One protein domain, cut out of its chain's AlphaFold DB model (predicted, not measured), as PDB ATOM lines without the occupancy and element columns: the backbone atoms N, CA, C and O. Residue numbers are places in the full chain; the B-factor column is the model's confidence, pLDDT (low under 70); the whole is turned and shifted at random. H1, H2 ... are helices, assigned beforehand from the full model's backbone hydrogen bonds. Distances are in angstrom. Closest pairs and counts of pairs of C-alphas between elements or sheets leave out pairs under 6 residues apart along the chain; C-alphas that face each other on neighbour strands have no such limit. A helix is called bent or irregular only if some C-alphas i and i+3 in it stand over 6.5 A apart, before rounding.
ATOM      1  N   THR A 162      31.142 -12.155 -40.994       77.75
ATOM      2  CA  THR A 162      32.001 -11.886 -39.841       77.75
ATOM      3  C   THR A 162      33.291 -11.187 -40.284       77.75
ATOM      4  O   THR A 162      33.847 -11.461 -41.351       77.75
ATOM      5  N   LYS A 163      33.779 -10.251 -39.460       73.75
ATOM      6  CA  LYS A 163      35.049  -9.542 -39.686       73.75
ATOM      7  C   LYS A 163      36.208 -10.394 -39.159       73.75
ATOM      8  O   LYS A 163      36.736 -10.113 -38.090       73.75
ATOM      9  N   GLY A 164      36.556 -11.454 -39.882       77.31
ATOM     10  CA  GLY A 164      37.666 -12.350 -39.545       77.31
ATOM     11  C   GLY A 164      38.572 -12.657 -40.745       77.31
ATOM     12  O   GLY A 164      38.236 -12.284 -41.872       77.31
ATOM     13  N   PRO A 165      39.702 -13.364 -40.533       82.81
ATOM     14  CA  PRO A 165      40.641 -13.751 -41.594       82.81
ATOM     15  C   PRO A 165      39.956 -14.515 -42.732       82.81
ATOM     16  O   PRO A 165      40.286 -14.362 -43.910       82.81
ATOM     17  N   ILE A 166      38.961 -15.329 -42.380       84.31
ATOM     18  CA  ILE A 166      38.066 -15.980 -43.327       84.31
ATOM     19  C   ILE A 166      36.669 -15.409 -43.079       84.31
ATOM     20  O   ILE A 166      36.156 -15.571 -41.975       84.31
ATOM     21  N   PRO A 167      36.056 -14.731 -44.063       83.38
ATOM     22  CA  PRO A 167      34.714 -14.189 -43.902       83.38
ATOM     23  C   PRO A 167      33.696 -15.332 -43.907       83.38
ATOM     24  O   PRO A 167      33.692 -16.149 -44.831       83.38
ATOM     25  N   THR A 168      32.839 -15.375 -42.887       83.06
ATOM     26  CA  THR A 168      31.825 -16.428 -42.709       83.06
ATOM     27  C   THR A 168      30.451 -15.834 -42.455       83.06
ATOM     28  O   THR A 168      30.337 -14.734 -41.921       83.06
ATOM     29  N   THR A 169      29.398 -16.566 -42.803       81.81
ATOM     30  CA  THR A 169      28.003 -16.200 -42.497       81.81
ATOM     31  C   THR A 169      27.512 -16.803 -41.181       81.81
ATOM     32  O   THR A 169      26.355 -16.625 -40.809       81.81
ATOM     33  N   LEU A 170      28.360 -17.582 -40.504       83.88
ATOM     34  CA  LEU A 170      28.047 -18.216 -39.230       83.88
ATOM     35  C   LEU A 170      28.211 -17.213 -38.092       83.88
ATOM     36  O   LEU A 170      29.220 -16.518 -38.005       83.88
ATOM     37  N   GLU A 171      27.249 -17.198 -37.178       83.44
ATOM     38  CA  GLU A 171      27.377 -16.453 -35.931       83.44
ATOM     39  C   GLU A 171      28.488 -17.062 -35.069       83.44
ATOM     40  O   GLU A 171      28.384 -18.214 -34.620       83.44
ATOM     41  N   LEU A 172      29.538 -16.274 -34.831       85.25
ATOM     42  CA  LEU A 172      30.633 -16.666 -33.951       85.25
ATOM     43  C   LEU A 172      30.144 -16.799 -32.507       85.25
ATOM     44  O   LEU A 172      29.146 -16.205 -32.100       85.25
ATOM     45  N   VAL A 173      30.851 -17.633 -31.764       88.06
ATOM     46  CA  VAL A 173      30.574 -18.003 -30.381       88.06
ATOM     47  C   VAL A 173      31.725 -17.498 -29.511       88.06
ATOM     48  O   VAL A 173      32.872 -17.477 -29.963       88.06
ATOM     49  N   ASP A 174      31.426 -17.100 -28.276       86.75
ATOM     50  CA  ASP A 174      32.427 -16.625 -27.319       86.75
ATOM     51  C   ASP A 174      33.429 -17.725 -26.931       86.75
ATOM     52  O   ASP A 174      33.118 -18.916 -26.938       86.75
ATOM     53  N   GLU A 175      34.636 -17.328 -26.514       83.81
ATOM     54  CA  GLU A 175      35.752 -18.243 -26.202       83.81
ATOM     55  C   GLU A 175      35.403 -19.325 -25.173       83.81
ATOM     56  O   GLU A 175      35.867 -20.462 -25.268       83.81
ATOM     57  N   LYS A 176      34.545 -18.995 -24.202       85.00
ATOM     58  CA  LYS A 176      34.095 -19.932 -23.160       85.00
ATOM     59  C   LYS A 176      33.339 -21.124 -23.746       85.00
ATOM     60  O   LYS A 176      33.476 -22.241 -23.244       85.00
ATOM     61  N   ASP A 177      32.617 -20.878 -24.832       82.69
ATOM     62  CA  ASP A 177      31.695 -21.806 -25.472       82.69
ATOM     63  C   ASP A 177      32.295 -22.442 -26.741       82.69
ATOM     64  O   ASP A 177      31.656 -23.281 -27.374       82.69
ATOM     65  N   MET A 178      33.551 -22.131 -27.092       82.19
ATOM     66  CA  MET A 178      34.286 -22.772 -28.200       82.19
ATOM     67  C   MET A 178      34.718 -24.219 -27.897       82.19
ATOM     68  O   MET A 178      35.309 -24.889 -28.746       82.19
ATOM     69  N   LYS A 179      34.447 -24.726 -26.689       80.19
ATOM     70  CA  LYS A 179      34.832 -26.079 -26.278       80.19
ATOM     71  C   LYS A 179      33.967 -27.120 -26.983       80.19
ATOM     72  O   LYS A 179      32.763 -27.218 -26.748       80.19
ATOM     73  N   VAL A 180      34.610 -27.925 -27.819       75.62
ATOM     74  CA  VAL A 180      33.980 -29.062 -28.490       75.62
ATOM     75  C   VAL A 180      33.977 -30.257 -27.540       75.62
ATOM     76  O   VAL A 180      35.028 -30.677 -27.055       75.62
ATOM     77  N   THR A 181      32.800 -30.812 -27.262       73.81
ATOM     78  CA  THR A 181      32.668 -32.083 -26.542       73.81
ATOM     79  C   THR A 181      33.163 -33.237 -27.412       73.81
ATOM     80  O   THR A 181      32.953 -33.239 -28.622       73.81
ATOM     81  N   THR A 182      33.782 -34.254 -26.806       72.12
ATOM     82  CA  THR A 182      34.303 -35.434 -27.526       72.12
ATOM     83  C   THR A 182      33.208 -36.195 -28.284       72.12
ATOM     84  O   THR A 182      33.479 -36.873 -29.275       72.12
ATOM     85  N   GLU A 183      31.958 -36.073 -27.839       77.00
ATOM     86  CA  GLU A 183      30.804 -36.672 -28.497       77.00
ATOM     87  C   GLU A 183      30.275 -35.785 -29.630       77.00
ATOM     88  O   GLU A 183      29.958 -34.610 -29.436       77.00
ATOM     89  N   LEU A 184      30.147 -36.373 -30.823       77.94
ATOM     90  CA  LEU A 184      29.594 -35.704 -31.996       77.94
ATOM     91  C   LEU A 184      28.061 -35.622 -31.895       77.94
ATOM     92  O   LEU A 184      27.403 -36.670 -31.830       77.94
ATOM     93  N   PRO A 185      27.462 -34.418 -31.964       82.12
ATOM     94  CA  PRO A 185      26.014 -34.277 -31.979       82.12
ATOM     95  C   PRO A 185      25.404 -34.982 -33.196       82.12
ATOM     96  O   PRO A 185      25.824 -34.778 -34.338       82.12
ATOM     97  N   LYS A 186      24.388 -35.817 -32.961       79.31
ATOM     98  CA  LYS A 186      23.641 -36.505 -34.032       79.31
ATOM     99  C   LYS A 186      22.535 -35.623 -34.614       79.31
ATOM    100  O   LYS A 186      22.176 -35.746 -35.790       79.31
ATOM    101  N   ASP A 187      22.025 -34.709 -33.795       83.75
ATOM    102  CA  ASP A 187      20.949 -33.806 -34.164       83.75
ATOM    103  C   ASP A 187      21.397 -32.714 -35.161       83.75
ATOM    104  O   ASP A 187      22.586 -32.410 -35.300       83.75
ATOM    105  N   LYS A 188      20.446 -32.160 -35.923       83.06
ATOM    106  CA  LYS A 188      20.707 -31.089 -36.893       83.06
ATOM    107  C   LYS A 188      21.102 -29.785 -36.199       83.06
ATOM    108  O   LYS A 188      22.010 -29.114 -36.686       83.06
ATOM    109  N   GLU A 189      20.467 -29.434 -35.084       82.62
ATOM    110  CA  GLU A 189      20.762 -28.202 -34.343       82.62
ATOM    111  C   GLU A 189      22.098 -28.319 -33.616       82.62
ATOM    112  O   GLU A 189      22.943 -27.432 -33.729       82.62
ATOM    113  N   GLY A 190      22.361 -29.475 -33.000       84.12
ATOM    114  CA  GLY A 190      23.661 -29.763 -32.391       84.12
ATOM    115  C   GLY A 190      24.822 -29.709 -33.394       84.12
ATOM    116  O   GLY A 190      25.899 -29.211 -33.073       84.12
ATOM    117  N   ARG A 191      24.613 -30.153 -34.642       83.31
ATOM    118  CA  ARG A 191      25.624 -30.027 -35.708       83.31
ATOM    119  C   ARG A 191      25.833 -28.585 -36.167       83.31
ATOM    120  O   ARG A 191      26.977 -28.195 -36.376       83.31
ATOM    121  N   LYS A 192      24.762 -27.786 -36.288       85.38
ATOM    122  CA  LYS A 192      24.880 -26.335 -36.543       85.38
ATOM    123  C   LYS A 192      25.707 -25.663 -35.455       85.38
ATOM    124  O   LYS A 192      26.599 -24.881 -35.763       85.38
ATOM    125  N   TRP A 193      25.426 -25.998 -34.198       86.88
ATOM    126  CA  TRP A 193      26.154 -25.470 -33.054       86.88
ATOM    127  C   TRP A 193      27.636 -25.849 -33.093       86.88
ATOM    128  O   TRP A 193      28.492 -24.971 -33.033       86.88
ATOM    129  N   LEU A 194      27.948 -27.126 -33.324       87.75
ATOM    130  CA  LEU A 194      29.326 -27.593 -33.476       87.75
ATOM    131  C   LEU A 194      30.074 -26.838 -34.586       87.75
ATOM    132  O   LEU A 194      31.223 -26.440 -34.406       87.75
ATOM    133  N   PHE A 195      29.436 -26.610 -35.734       88.25
ATOM    134  CA  PHE A 195      30.052 -25.857 -36.827       88.25
ATOM    135  C   PHE A 195      30.300 -24.389 -36.476       88.25
ATOM    136  O   PHE A 195      31.331 -23.851 -36.876       88.25
ATOM    137  N   ARG A 196      29.431 -23.757 -35.676       89.12
ATOM    138  CA  ARG A 196      29.692 -22.421 -35.120       89.12
ATOM    139  C   ARG A 196      30.888 -22.432 -34.167       89.12
ATOM    140  O   ARG A 196      31.750 -21.562 -34.285       89.12
ATOM    141  N   GLN A 197      30.989 -23.427 -33.282       89.75
ATOM    142  CA  GLN A 197      32.128 -23.576 -32.365       89.75
ATOM    143  C   GLN A 197      33.447 -23.753 -33.132       89.75
ATOM    144  O   GLN A 197      34.407 -23.026 -32.886       89.75
ATOM    145  N   LEU A 198      33.475 -24.658 -34.117       88.44
ATOM    146  CA  LEU A 198      34.650 -24.902 -34.958       88.44
ATOM    147  C   LEU A 198      35.037 -23.666 -35.773       88.44
ATOM    148  O   LEU A 198      36.209 -23.298 -35.801       88.44
ATOM    149  N   ALA A 199      34.067 -23.006 -36.410       89.44
ATOM    150  CA  ALA A 199      34.315 -21.776 -37.153       89.44
ATOM    151  C   ALA A 199      34.915 -20.688 -36.249       89.44
ATOM    152  O   ALA A 199      35.866 -20.018 -36.649       89.44
ATOM    153  N   SER A 200      34.414 -20.556 -35.021       89.94
ATOM    154  CA  SER A 200      34.900 -19.576 -34.042       89.94
ATOM    155  C   SER A 200      36.316 -19.891 -33.566       89.94
ATOM    156  O   SER A 200      37.177 -19.013 -33.601       89.94
ATOM    157  N   TYR A 201      36.596 -21.156 -33.246       90.38
ATOM    158  CA  TYR A 201      37.930 -21.611 -32.860       90.38
ATOM    159  C   TYR A 201      38.965 -21.372 -33.965       90.38
ATOM    160  O   TYR A 201      40.004 -20.761 -33.724       90.38
ATOM    161  N   PHE A 202      38.677 -21.797 -35.201       90.06
ATOM    162  CA  PHE A 202      39.597 -21.581 -36.320       90.06
ATOM    163  C   PHE A 202      39.789 -20.099 -36.633       90.06
ATOM    164  O   PHE A 202      40.897 -19.698 -36.976       90.06
ATOM    165  N   THR A 203      38.740 -19.285 -36.502       90.31
ATOM    166  CA  THR A 203      38.853 -17.832 -36.672       90.31
ATOM    167  C   THR A 203      39.821 -17.249 -35.643       90.31
ATOM    168  O   THR A 203      40.734 -16.537 -36.044       90.31
ATOM    169  N   MET A 204      39.694 -17.623 -34.364       90.44
ATOM    170  CA  MET A 204      40.603 -17.191 -33.293       90.44
ATOM    171  C   MET A 204      42.056 -17.623 -33.560       90.44
ATOM    172  O   MET A 204      42.967 -16.794 -33.547       90.44
ATOM    173  N   VAL A 205      42.277 -18.899 -33.898       91.50
ATOM    174  CA  VAL A 205      43.624 -19.420 -34.197       91.50
ATOM    175  C   VAL A 205      44.256 -18.683 -35.377       91.50
ATOM    176  O   VAL A 205      45.429 -18.323 -35.321       91.50
ATOM    177  N   LEU A 206      43.493 -18.429 -36.443       91.06
ATOM    178  CA  LEU A 206      43.999 -17.705 -37.607       91.06
ATOM    179  C   LEU A 206      44.285 -16.234 -37.290       91.06
ATOM    180  O   LEU A 206      45.274 -15.712 -37.794       91.06
ATOM    181  N   THR A 207      43.480 -15.579 -36.447       91.44
ATOM    182  CA  THR A 207      43.765 -14.201 -36.019       91.44
ATOM    183  C   THR A 207      45.039 -14.107 -35.191       91.44
ATOM    184  O   THR A 207      45.849 -13.212 -35.426       91.44
ATOM    185  N   GLU A 208      45.256 -15.039 -34.260       92.44
ATOM    186  CA  GLU A 208      46.484 -15.060 -33.461       92.44
ATOM    187  C   GLU A 208      47.698 -15.438 -34.310       92.44
ATOM    188  O   GLU A 208      48.768 -14.851 -34.157       92.44
ATOM    189  N   TYR A 209      47.535 -16.350 -35.272       90.88
ATOM    190  CA  TYR A 209      48.605 -16.687 -36.203       90.88
ATOM    191  C   TYR A 209      48.985 -15.496 -37.095       90.88
ATOM    192  O   TYR A 209      50.169 -15.189 -37.214       90.88
ATOM    193  N   GLU A 210      48.009 -14.774 -37.660       90.88
ATOM    194  CA  GLU A 210      48.263 -13.537 -38.417       90.88
ATOM    195  C   GLU A 210      48.967 -12.486 -37.543       90.88
ATOM    196  O   GLU A 210      49.948 -11.877 -37.975       90.88
ATOM    197  N   ARG A 211      48.534 -12.315 -36.288       92.00
ATOM    198  CA  ARG A 211      49.146 -11.376 -35.338       92.00
ATOM    199  C   ARG A 211      50.591 -11.741 -34.998       92.00
ATOM    200  O   ARG A 211      51.453 -10.862 -34.993       92.00
ATOM    201  N   ALA A 212      50.867 -13.017 -34.731       91.06
ATOM    202  CA  ALA A 212      52.211 -13.513 -34.452       91.06
ATOM    203  C   ALA A 212      53.133 -13.341 -35.669       91.06
ATOM    204  O   ALA A 212      54.257 -12.855 -35.539       91.06
ATOM    205  N   MET A 213      52.633 -13.654 -36.867       88.69
ATOM    206  CA  MET A 213      53.375 -13.489 -38.117       88.69
ATOM    207  C   MET A 213      53.684 -12.023 -38.434       88.69
ATOM    208  O   MET A 213      54.768 -11.730 -38.939       88.69
ATOM    209  N   GLU A 214      52.770 -11.099 -38.133       89.56
ATOM    210  CA  GLU A 214      53.009  -9.666 -38.324       89.56
ATOM    211  C   GLU A 214      54.036  -9.127 -37.310       89.56
ATOM    212  O   GLU A 214      54.865  -8.292 -37.668       89.56
ATOM    213  N   ALA A 215      54.049  -9.648 -36.077       89.94
ATOM    214  CA  ALA A 215      55.043  -9.290 -35.061       89.94
ATOM    215  C   ALA A 215      56.462  -9.797 -35.393       89.94
ATOM    216  O   ALA A 215      57.446  -9.113 -35.109       89.94
ATOM    217  N   GLU A 216      56.589 -10.972 -36.017       86.38
ATOM    218  CA  GLU A 216      57.882 -11.559 -36.416       86.38
ATOM    219  C   GLU A 216      58.340 -11.175 -37.835       86.38
ATOM    220  O   GLU A 216      59.357 -11.671 -38.343       86.38
ATOM    221  N   LYS A 217      57.605 -10.285 -38.501       87.00
ATOM    222  CA  LYS A 217      57.859  -9.888 -39.883       87.00
ATOM    223  C   LYS A 217      59.208  -9.182 -40.018       87.00
ATOM    224  O   LYS A 217      59.440  -8.109 -39.468       87.00
ATOM    225  N   ARG A 218      60.106  -9.786 -40.796       89.50
ATOM    226  CA  ARG A 218      61.416  -9.225 -41.163       89.50
ATOM    227  C   ARG A 218      61.600  -9.268 -42.676       89.50
ATOM    228  O   ARG A 218      61.031 -10.128 -43.346       89.50
ATOM    229  N   ASP A 219      62.478  -8.425 -43.209       86.56
ATOM    230  CA  ASP A 219      62.818  -8.390 -44.642       86.56
ATOM    231  C   ASP A 219      63.769  -9.521 -45.079       86.56
ATOM    232  O   ASP A 219      64.645  -9.345 -45.923       86.56
ATOM    233  N   THR A 220      63.585 -10.722 -44.530       92.06
ATOM    234  CA  THR A 220      64.357 -11.916 -44.897       92.06
ATOM    235  C   THR A 220      63.559 -12.824 -45.834       92.06
ATOM    236  O   THR A 220      62.326 -12.809 -45.853       92.06
ATOM    237  N   SER A 221      64.251 -13.651 -46.623       89.12
ATOM    238  CA  SER A 221      63.609 -14.649 -47.493       89.12
ATOM    239  C   SER A 221      62.807 -15.687 -46.698       89.12
ATOM    240  O   SER A 221      61.731 -16.099 -47.138       89.12
ATOM    241  N   ALA A 222      63.285 -16.056 -45.505       90.12
ATOM    242  CA  ALA A 222      62.606 -16.977 -44.598       90.12
ATOM    243  C   ALA A 222      61.274 -16.393 -44.101       90.12
ATOM    244  O   ALA A 222      60.232 -17.028 -44.260       90.12
ATOM    245  N   SER A 223      61.281 -15.153 -43.599       88.19
ATOM    246  CA  SER A 223      60.067 -14.460 -43.142       88.19
ATOM    247  C   SER A 223      59.036 -14.290 -44.264       88.19
ATOM    248  O   SER A 223      57.851 -14.535 -44.053       88.19
ATOM    249  N   LYS A 224      59.476 -13.944 -45.484       90.81
ATOM    250  CA  LYS A 224      58.588 -13.844 -46.659       90.81
ATOM    251  C   LYS A 224      57.961 -15.190 -47.026       90.81
ATOM    252  O   LYS A 224      56.772 -15.255 -47.326       90.81
ATOM    253  N   THR A 225      58.741 -16.270 -46.971       92.62
ATOM    254  CA  THR A 225      58.244 -17.631 -47.225       92.62
ATOM    255  C   THR A 225      57.208 -18.050 -46.184       92.62
ATOM    256  O   THR A 225      56.144 -18.545 -46.549       92.62
ATOM    257  N   ALA A 226      57.478 -17.796 -44.901       89.31
ATOM    258  CA  ALA A 226      56.559 -18.116 -43.814       89.31
ATOM    259  C   ALA A 226      55.239 -17.326 -43.919       89.31
ATOM    260  O   ALA A 226      54.164 -17.907 -43.784       89.31
ATOM    261  N   TYR A 227      55.298 -16.033 -44.254       90.38
ATOM    262  CA  TYR A 227      54.099 -15.217 -44.486       90.38
ATOM    263  C   TYR A 227      53.280 -15.720 -45.686       90.38
ATOM    264  O   TYR A 227      52.055 -15.810 -45.621       90.38
ATOM    265  N   ASN A 228      53.939 -16.125 -46.774       92.00
ATOM    266  CA  ASN A 228      53.248 -16.722 -47.920       92.00
ATOM    267  C   ASN A 228      52.565 -18.047 -47.555       92.00
ATOM    268  O   ASN A 228      51.438 -18.284 -47.989       92.00
ATOM    269  N   ALA A 229      53.205 -18.890 -46.737       92.06
ATOM    270  CA  ALA A 229      52.591 -20.115 -46.230       92.06
ATOM    271  C   ALA A 229      51.346 -19.803 -45.380       92.06
ATOM    272  O   ALA A 229      50.299 -20.414 -45.590       92.06
ATOM    273  N   MET A 230      51.406 -18.790 -44.510       91.56
ATOM    274  CA  MET A 230      50.249 -18.310 -43.745       91.56
ATOM    275  C   MET A 230      49.091 -17.891 -44.666       91.56
ATOM    276  O   MET A 230      47.975 -18.391 -44.513       91.56
ATOM    277  N   VAL A 231      49.346 -17.065 -45.687       91.38
ATOM    278  CA  VAL A 231      48.309 -16.670 -46.663       91.38
ATOM    279  C   VAL A 231      47.710 -17.894 -47.363       91.38
ATOM    280  O   VAL A 231      46.490 -17.991 -47.498       91.38
ATOM    281  N   GLN A 232      48.539 -18.862 -47.764       91.50
ATOM    282  CA  GLN A 232      48.063 -20.096 -48.392       91.50
ATOM    283  C   GLN A 232      47.186 -20.931 -47.454       91.50
ATOM    284  O   GLN A 232      46.157 -21.442 -47.891       91.50
ATOM    285  N   THR A 233      47.539 -21.054 -46.168       90.50
ATOM    286  CA  THR A 233      46.700 -21.787 -45.203       90.50
ATOM    287  C   THR A 233      45.309 -21.166 -45.086       90.50
ATOM    288  O   THR A 233      44.316 -21.891 -45.133       90.50
ATOM    289  N   ARG A 234      45.212 -19.832 -45.053       89.62
ATOM    290  CA  ARG A 234      43.934 -19.110 -45.033       89.62
ATOM    291  C   ARG A 234      43.082 -19.398 -46.268       89.62
ATOM    292  O   ARG A 234      41.892 -19.683 -46.145       89.62
ATOM    293  N   GLU A 235      43.681 -19.358 -47.456       89.38
ATOM    294  CA  GLU A 235      42.984 -19.663 -48.711       89.38
ATOM    295  C   GLU A 235      42.511 -21.124 -48.767       89.38
ATOM    296  O   GLU A 235      41.356 -21.389 -49.111       89.38
ATOM    297  N   ASN A 236      43.360 -22.062 -48.342       90.31
ATOM    298  CA  ASN A 236      43.055 -23.495 -48.319       90.31
ATOM    299  C   ASN A 236      41.952 -23.862 -47.313       90.31
ATOM    300  O   ASN A 236      41.298 -24.890 -47.475       90.31
ATOM    301  N   MET A 237      41.717 -23.024 -46.299       88.06
ATOM    302  CA  MET A 237      40.674 -23.230 -45.292       88.06
ATOM    303  C   MET A 237      39.309 -22.649 -45.700       88.06
ATOM    304  O   MET A 237      38.288 -23.093 -45.178       88.06
ATOM    305  N   LYS A 238      39.226 -21.733 -46.679       88.31
ATOM    306  CA  LYS A 238      37.938 -21.178 -47.159       88.31
ATOM    307  C   LYS A 238      36.904 -22.243 -47.559       88.31
ATOM    308  O   LYS A 238      35.734 -22.081 -47.206       88.31
ATOM    309  N   PRO A 239      37.265 -23.334 -48.269       89.25
ATOM    310  CA  PRO A 239      36.316 -24.394 -48.591       89.25
ATOM    311  C   PRO A 239      35.718 -25.053 -47.347       89.25
ATOM    312  O   PRO A 239      34.538 -25.380 -47.367       89.25
ATOM    313  N   LEU A 240      36.486 -25.209 -46.264       87.19
ATOM    314  CA  LEU A 240      35.998 -25.799 -45.017       87.19
ATOM    315  C   LEU A 240      34.911 -24.929 -44.371       87.19
ATOM    316  O   LEU A 240      33.862 -25.438 -43.994       87.19
ATOM    317  N   PHE A 241      35.111 -23.613 -44.322       87.25
ATOM    318  CA  PHE A 241      34.106 -22.689 -43.793       87.25
ATOM    319  C   PHE A 241      32.817 -22.685 -44.624       87.25
ATOM    320  O   PHE A 241      31.727 -22.751 -44.063       87.25
ATOM    321  N   ARG A 242      32.924 -22.764 -45.957       86.69
ATOM    322  CA  ARG A 242      31.746 -22.960 -46.824       86.69
ATOM    323  C   ARG A 242      31.005 -24.264 -46.514       86.69
ATOM    324  O   ARG A 242      29.789 -24.326 -46.644       86.69
ATOM    325  N   LYS A 243      31.718 -25.319 -46.104       84.75
ATOM    326  CA  LYS A 243      31.102 -26.593 -45.693       84.75
ATOM    327  C   LYS A 243      30.368 -26.472 -44.361       84.75
ATOM    328  O   LYS A 243      29.314 -27.080 -44.212       84.75
ATOM    329  N   PHE A 244      30.886 -25.672 -43.434       86.12
ATOM    330  CA  PHE A 244      30.208 -25.364 -42.176       86.12
ATOM    331  C   PHE A 244      28.904 -24.575 -42.389       86.12
ATOM    332  O   PHE A 244      27.948 -24.770 -41.645       86.12
ATOM    333  N   GLU A 245      28.836 -23.745 -43.433       83.00
ATOM    334  CA  GLU A 245      27.644 -22.963 -43.801       83.00
ATOM    335  C   GLU A 245      26.543 -23.803 -44.486       83.00
ATOM    336  O   GLU A 245      25.356 -23.528 -44.319       83.00
ATOM    337  N   GLN A 246      26.903 -24.877 -45.202       79.19
ATOM    338  CA  GLN A 246      25.997 -25.704 -46.026       79.19
ATOM    339  C   GLN A 246      25.133 -26.728 -45.242       79.19
ATOM    340  O   GLN A 246      24.864 -27.827 -45.726       79.19
ATOM    341  N   VAL A 247      24.670 -26.423 -44.025       65.44
ATOM    342  CA  VAL A 247      23.792 -27.343 -43.263       65.44
ATOM    343  C   VAL A 247      22.453 -27.563 -44.003       65.44
ATOM    344  O   VAL A 247      21.835 -26.567 -44.373       65.44
ATOM    345  N   PRO A 248      21.928 -28.806 -44.155       56.19
ATOM    346  CA  PRO A 248      22.291 -30.035 -43.444       56.19
ATOM    347  C   PRO A 248      23.086 -31.051 -44.273       56.19
ATOM    348  O   PRO A 248      22.608 -31.581 -45.271       56.19
ATOM    349  N   TYR A 249      24.255 -31.450 -43.763       51.84
ATOM    350  CA  TYR A 249      24.940 -32.655 -44.233       51.84
ATOM    351  C   TYR A 249      24.180 -33.934 -43.806       51.84
ATOM    352  O   TYR A 249      23.752 -34.032 -42.645       51.84
TER     353      TYR A 249
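What this domain is: This is residues 162 to 249 of the 269 residues of the protein "SFM domain-containing protein" of Gibberella intermedia (UniProt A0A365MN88). A long helical hairpin, H1 and H2 side by side, makes the long axis, and residues 162 to 187, with no named element, wrap loosely round H1 before it begins. The printed part has 88 residues with two named helices, H1 then H2, and no named strand: all helix. It is loose, with a radius of gyration of the C-alphas of 15.2 A, and only just elongated, spanning 50 by 25 by 24 A.

How they stand to each other: H1, residues 188 to 215, and H2, residues 221 to 245, form a helical hairpin. They touch, closest at the C-alphas of Phe 195 and Phe 244, 5.4 A apart. They run opposite ways at a shallow tilt of 13 degrees. Every O i to N i+4 pair is within hydrogen-bond range in H1, and 19 of 21 in H2.

Where its parts are: H1 runs 40.7 A from C-alpha 188 at (20.707, -31.089, -36.893). H2 runs 37.1 A to C-alpha 245 at (27.644, -22.963, -43.801). H2 has a kink of 30 degrees near residue 239 and is only just irregular: C-alphas 236 and 239 are 6.8 A apart.

The domain as a whole: The farthest C-alphas, of Asp 187 and Asp 219, are 50.1 A apart. The printed part has no cut, and the link from H1 to H2 is tight. Residues 247 to 249 have pLDDT under 70.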